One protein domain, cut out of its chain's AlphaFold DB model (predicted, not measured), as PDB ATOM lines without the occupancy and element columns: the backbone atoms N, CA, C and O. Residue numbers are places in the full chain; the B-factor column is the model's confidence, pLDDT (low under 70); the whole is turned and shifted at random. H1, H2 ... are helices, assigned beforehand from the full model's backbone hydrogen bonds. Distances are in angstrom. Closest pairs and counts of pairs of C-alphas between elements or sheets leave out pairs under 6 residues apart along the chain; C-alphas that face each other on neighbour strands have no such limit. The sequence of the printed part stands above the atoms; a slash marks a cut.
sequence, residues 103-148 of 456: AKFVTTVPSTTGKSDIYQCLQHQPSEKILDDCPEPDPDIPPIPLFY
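AT A GLANCE: This is residues 103 to 148 of the 456 residues of an uncharacterized protein of Piloderma croceum (strain F 1598) (UniProt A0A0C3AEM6). Look for a small domain with little regular structure: one short helix, H2, with the single-turn helices H1 and H3 meeting beside it, and a long loop, residues 124 to 143, running out from H2 and back to H3. The 46 printed residues hold H1, H2 and H3 in that order, with 16 residues in named elements, so under half; the class is all helix, with no named strand. It is compact, radius of gyration of the C-alphas 9.8 A, and spans 25 by 23 by 17 A.

HOW THE PARTS SIT: Start at H2, residues 116 to 123, where every O i to N i+4 pair is within hydrogen-bond range. H1, residues 110 to 113, is close but not clearly touching; the closest C-alphas, Thr 113 and Tyr 119, are 5.8 A apart. H3, residues 144 to 147, touches H1, closest at the C-alphas of Leu 146 and Pro 110, 5.4 A. H2 and H3 are apart. H1 and H3 are too short for an O i to N i+4 pair.

IN THESE COORDINATES: Find C-alpha 110 at (199.544, 214.776, 278.131), where H1 begins its 4.9 A. H2 runs 10.4 A from C-alpha 116; H3 runs 5.2 A to C-alpha 147 at (193.816, 216.489, 283.706).

THE WHOLE: The C-alphas farthest apart, Thr 107 and Pro 135, are 26.5 A apart. The printed part has no cut; link H1 to H2 is tight, H2 to H3 long. pLDDT is under 70 at residues 103 to 111, 132 to 135, 137 and 144 to 148.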
ATOM      1  N   ALA A 103     213.467 202.793 279.441       35.78
ATOM      2  CA  ALA A 103     212.050 203.124 279.442       35.78
ATOM      3  C   ALA A 103     211.774 204.151 278.335       35.78
ATOM      4  O   ALA A 103     212.340 205.244 278.319       35.78
ATOM      5  N   LYS A 104     210.925 203.784 277.372       44.41
ATOM      6  CA  LYS A 104     210.480 204.714 276.336       44.41
ATOM      7  C   LYS A 104     209.617 205.795 276.984       44.41
ATOM      8  O   LYS A 104     208.674 205.487 277.705       44.41
ATOM      9  N   PHE A 105     209.942 207.053 276.704       46.56
ATOM     10  CA  PHE A 105     209.082 208.179 277.046       46.56
ATOM     11  C   PHE A 105     207.791 208.101 276.229       46.56
ATOM     12  O   PHE A 105     207.833 207.797 275.035       46.56
ATOM     13  N   VAL A 106     206.659 208.387 276.870       49.28
ATOM     14  CA  VAL A 106     205.367 208.534 276.191       49.28
ATOM     15  C   VAL A 106     205.510 209.649 275.152       49.28
ATOM     16  O   VAL A 106     205.820 210.787 275.494       49.28
ATOM     17  N   THR A 107     205.343 209.314 273.872       49.91
ATOM     18  CA  THR A 107     205.498 210.265 272.756       49.91
ATOM     19  C   THR A 107     204.235 211.080 272.490       49.91
ATOM     20  O   THR A 107     204.256 211.992 271.671       49.91
ATOM     21  N   THR A 108     203.123 210.735 273.139       59.56
ATOM     22  CA  THR A 108     201.833 211.419 273.016       59.56
ATOM     23  C   THR A 108     201.662 212.492 274.084       59.56
ATOM     24  O   THR A 108     201.942 212.283 275.264       59.56
ATOM     25  N   VAL A 109     201.161 213.650 273.658       66.69
ATOM     26  CA  VAL A 109     200.930 214.821 274.510       66.69
ATOM     27  C   VAL A 109     200.011 214.514 275.710       66.69
ATOM     28  O   VAL A 109     199.075 213.715 275.575       66.69
ATOM     29  N   PRO A 110     200.236 215.133 276.887       66.00
ATOM     30  CA  PRO A 110     199.544 214.776 278.131       66.00
ATOM     31  C   PRO A 110     198.015 214.853 278.070       66.00
ATOM     32  O   PRO A 110     197.348 213.985 278.621       66.00
ATOM     33  N   SER A 111     197.452 215.835 277.365       69.75
ATOM     34  CA  SER A 111     195.996 216.005 277.203       69.75
ATOM     35  C   SER A 111     195.343 214.867 276.411       69.75
ATOM     36  O   SER A 111     194.185 214.518 276.632       69.75
ATOM     37  N   THR A 112     196.083 214.282 275.466       76.31
ATOM     38  CA  THR A 112     195.637 213.146 274.659       76.31
ATOM     39  C   THR A 112     195.808 211.862 275.454       76.31
ATOM     40  O   THR A 112     194.898 211.042 275.488       76.31
ATOM     41  N   THR A 113     196.923 211.732 276.167       81.31
ATOM     42  CA  THR A 113     197.196 210.617 277.078       81.31
ATOM     43  C   THR A 113     196.212 210.570 278.261       81.31
ATOM     44  O   THR A 113     195.879 209.488 278.730       81.31
ATOM     45  N   GLY A 114     195.698 211.720 278.711       77.94
ATOM     46  CA  GLY A 114     194.685 211.843 279.766       77.94
ATOM     47  C   GLY A 114     193.254 211.501 279.346       77.94
ATOM     48  O   GLY A 114     192.353 211.532 280.181       77.94
ATOM     49  N   LYS A 115     193.002 211.174 278.071       85.44
ATOM     50  CA  LYS A 115     191.688 210.667 277.652       85.44
ATOM     51  C   LYS A 115     191.506 209.249 278.189       85.44
ATOM     52  O   LYS A 115     192.399 208.421 278.040       85.44
ATOM     53  N   SER A 116     190.357 208.984 278.813       82.19
ATOM     54  CA  SER A 116     190.108 207.734 279.551       82.19
ATOM     55  C   SER A 116     190.326 206.478 278.691       82.19
ATOM     56  O   SER A 116     190.986 205.545 279.131       82.19
ATOM     57  N   ASP A 117     189.901 206.486 277.426       85.50
ATOM     58  CA  ASP A 117     190.101 205.387 276.471       85.50
ATOM     59  C   ASP A 117     191.581 205.134 276.133       85.50
ATOM     60  O   ASP A 117     192.028 203.986 276.070       85.50
ATOM     61  N   ILE A 118     192.361 206.200 275.944       83.56
ATOM     62  CA  ILE A 118     193.798 206.120 275.657       83.56
ATOM     63  C   ILE A 118     194.573 205.682 276.902       83.56
ATOM     64  O   ILE A 118     195.409 204.781 276.813       83.56
ATOM     65  N   TYR A 119     194.264 206.257 278.066       86.12
ATOM     66  CA  TYR A 119     194.859 205.870 279.344       86.12
ATOM     67  C   TYR A 119     194.627 204.382 279.640       86.12
ATOM     68  O   TYR A 119     195.588 203.655 279.887       86.12
ATOM     69  N   GLN A 120     193.388 203.899 279.504       86.00
ATOM     70  CA  GLN A 120     193.045 202.483 279.677       86.00
ATOM     71  C   GLN A 120     193.847 201.578 278.736       86.00
ATOM     72  O   GLN A 120     194.409 200.566 279.161       86.00
ATOM     73  N   CYS A 121     193.956 201.955 277.459       87.25
ATOM     74  CA  CYS A 121     194.740 201.192 276.490       87.25
ATOM     75  C   CYS A 121     196.218 201.085 276.900       87.25
ATOM     76  O   CYS A 121     196.803 200.008 276.773       87.25
ATOM     77  N   LEU A 122     196.806 202.161 277.433       82.44
ATOM     78  CA  LEU A 122     198.187 202.179 277.927       82.44
ATOM     79  C   LEU A 122     198.358 201.340 279.199       82.44
ATOM     80  O   LEU A 122     199.356 200.632 279.332       82.44
ATOM     81  N   GLN A 123     197.370 201.327 280.099       84.00
ATOM     82  CA  GLN A 123     197.405 200.495 281.310       84.00
ATOM     83  C   GLN A 123     197.459 198.987 281.011       84.00
ATOM     84  O   GLN A 123     198.019 198.217 281.798       84.00
ATOM     85  N   HIS A 124     196.941 198.557 279.855       83.19
ATOM     86  CA  HIS A 124     196.990 197.166 279.395       83.19
ATOM     87  C   HIS A 124     198.283 196.783 278.658       83.19
ATOM     88  O   HIS A 124     198.483 195.602 278.364       83.19
ATOM     89  N   GLN A 125     199.177 197.737 278.376       80.75
ATOM     90  CA  GLN A 125     200.443 197.482 277.692       80.75
ATOM     91  C   GLN A 125     201.621 197.508 278.679       80.75
ATOM     92  O   GLN A 125     202.018 198.577 279.132       80.75
ATOM     93  N   PRO A 126     202.261 196.360 278.991       76.06
ATOM     94  CA  PRO A 126     203.307 196.297 280.017       76.06
ATOM     95  C   PRO A 126     204.511 197.223 279.783       76.06
ATOM     96  O   PRO A 126     205.178 197.606 280.738       76.06
ATOM     97  N   SER A 127     204.809 197.564 278.525       74.19
ATOM     98  CA  SER A 127     205.916 198.449 278.142       74.19
ATOM     99  C   SER A 127     205.564 199.937 278.128       74.19
ATOM    100  O   SER A 127     206.474 200.755 278.043       74.19
ATOM    101  N   GLU A 128     204.275 200.280 278.173       73.12
ATOM    102  CA  GLU A 128     203.770 201.658 278.049       73.12
ATOM    103  C   GLU A 128     202.851 202.048 279.218       73.12
ATOM    104  O   GLU A 128     202.285 203.141 279.239       73.12
ATOM    105  N   LYS A 129     202.733 201.161 280.214       81.06
ATOM    106  CA  LYS A 129     201.928 201.358 281.412       81.06
ATOM    107  C   LYS A 129     202.383 202.612 282.151       81.06
ATOM    108  O   LYS A 129     203.524 202.695 282.610       81.06
ATOM    109  N   ILE A 130     201.466 203.559 282.310       77.12
ATOM    110  CA  ILE A 130     201.696 204.748 283.128       77.12
ATOM    111  C   ILE A 130     201.657 204.302 284.589       77.12
ATOM    112  O   ILE A 130     200.695 203.670 285.023       77.12
ATOM    113  N   LEU A 131     202.732 204.584 285.326       72.50
ATOM    114  CA  LEU A 131     202.801 204.291 286.752       72.50
ATOM    115  C   LEU A 131     201.901 205.276 287.496       72.50
ATOM    116  O   LEU A 131     202.137 206.482 287.451       72.50
ATOM    117  N   ASP A 132     200.877 204.731 288.136       68.38
ATOM    118  CA  ASP A 132     199.936 205.444 288.988       68.38
ATOM    119  C   ASP A 132     200.302 205.152 290.449       68.38
ATOM    120  O   ASP A 132     200.407 203.989 290.846       68.38
ATOM    121  N   ASP A 133     200.592 206.205 291.206       62.12
ATOM    122  CA  ASP A 133     201.013 206.170 292.606       62.12
ATOM    123  C   ASP A 133     199.833 206.234 293.591       62.12
ATOM    124  O   ASP A 133     200.042 206.266 294.806       62.12
ATOM    125  N   CYS A 134     198.593 206.192 293.093       62.66
ATOM    126  CA  CYS A 134     197.405 206.085 293.933       62.66
ATOM    127  C   CYS A 134     197.403 204.775 294.761       62.66
ATOM    128  O   CYS A 134     197.737 203.711 294.233       62.66
ATOM    129  N   PRO A 135     196.967 204.808 296.042       51.91
ATOM    130  CA  PRO A 135     196.873 203.618 296.901       51.91
ATOM    131  C   PRO A 135     196.000 202.500 296.311       51.91
ATOM    132  O   PRO A 135     196.284 201.318 296.498       51.91
ATOM    133  N   GLU A 136     194.958 202.890 295.573       70.12
ATOM    134  CA  GLU A 136     194.118 202.019 294.755       70.12
ATOM    135  C   GLU A 136     194.071 202.606 293.333       70.12
ATOM    136  O   GLU A 136     193.341 203.571 293.102       70.12
ATOM    137  N   PRO A 137     194.875 202.088 292.385       63.38
ATOM    138  CA  PRO A 137     194.890 202.580 291.012       63.38
ATOM    139  C   PRO A 137     193.557 202.278 290.324       63.38
ATOM    140  O   PRO A 137     193.177 201.109 290.196       63.38
ATOM    141  N   ASP A 138     192.865 203.316 289.858       75.50
ATOM    142  CA  ASP A 138     191.643 203.171 289.069       75.50
ATOM    143  C   ASP A 138     192.011 203.183 287.570       75.50
ATOM    144  O   ASP A 138     192.546 204.178 287.070       75.50
ATOM    145  N   PRO A 139     191.760 202.093 286.821       71.94
ATOM    146  CA  PRO A 139     192.099 202.031 285.401       71.94
ATOM    147  C   PRO A 139     191.325 203.045 284.546       71.94
ATOM    148  O   PRO A 139     191.778 203.366 283.448       71.94
ATOM    149  N   ASP A 140     190.195 203.564 285.031       77.62
ATOM    150  CA  ASP A 140     189.336 204.499 284.307       77.62
ATOM    151  C   ASP A 140     189.671 205.970 284.605       77.62
ATOM    152  O   ASP A 140     189.266 206.857 283.838       77.62
ATOM    153  N   ILE A 141     190.433 206.234 285.676       79.88
ATOM    154  CA  ILE A 141     190.777 207.578 286.150       79.88
ATOM    155  C   ILE A 141     192.285 207.826 285.978       79.88
ATOM    156  O   ILE A 141     193.088 207.403 286.806       79.88
ATOM    157  N   PRO A 142     192.693 208.546 284.918       78.06
ATOM    158  CA  PRO A 142     194.068 208.987 284.754       78.06
ATOM    159  C   PRO A 142     194.591 209.808 285.949       78.06
ATOM    160  O   PRO A 142     193.825 210.522 286.602       78.06
ATOM    161  N   PRO A 143     195.910 209.811 286.202       74.50
ATOM    162  CA  PRO A 143     196.507 210.671 287.212       74.50
ATOM    163  C   PRO A 143     196.161 212.149 286.989       74.50
ATOM    164  O   PRO A 143     196.193 212.651 285.862       74.50
ATOM    165  N   ILE A 144     195.918 212.878 288.084       64.25
ATOM    166  CA  ILE A 144     195.572 214.315 288.099       64.25
ATOM    167  C   ILE A 144     196.467 215.188 287.187       64.25
ATOM    168  O   ILE A 144     195.930 216.091 286.541       64.25
ATOM    169  N   PRO A 145     197.793 214.954 287.060       61.78
ATOM    170  CA  PRO A 145     198.642 215.726 286.149       61.78
ATOM    171  C   PRO A 145     198.217 215.684 284.672       61.78
ATOM    172  O   PRO A 145     198.483 216.639 283.943       61.78
ATOM    173  N   LEU A 146     197.541 214.618 284.227       67.19
ATOM    174  CA  LEU A 146     197.023 214.495 282.859       67.19
ATOM    175  C   LEU A 146     195.729 215.297 282.636       67.19
ATOM    176  O   LEU A 146     195.386 215.596 281.495       67.19
ATOM    177  N   PHE A 147     195.047 215.690 283.716       58.03
ATOM    178  CA  PHE A 147     193.816 216.489 283.706       58.03
ATOM    179  C   PHE A 147     194.041 217.989 283.921       58.03
ATOM    180  O   PHE A 147     193.088 218.763 283.989       58.03
ATOM    181  N   TYR A 148     195.290 218.431 284.064       60.03
ATOM    182  CA  TYR A 148     195.571 219.846 284.253       60.03
ATOM    183  C   TYR A 148     195.439 220.603 282.920       60.03
ATOM    184  O   TYR A 148     196.378 220.664 282.119       60.03
TER     185      TYR A 148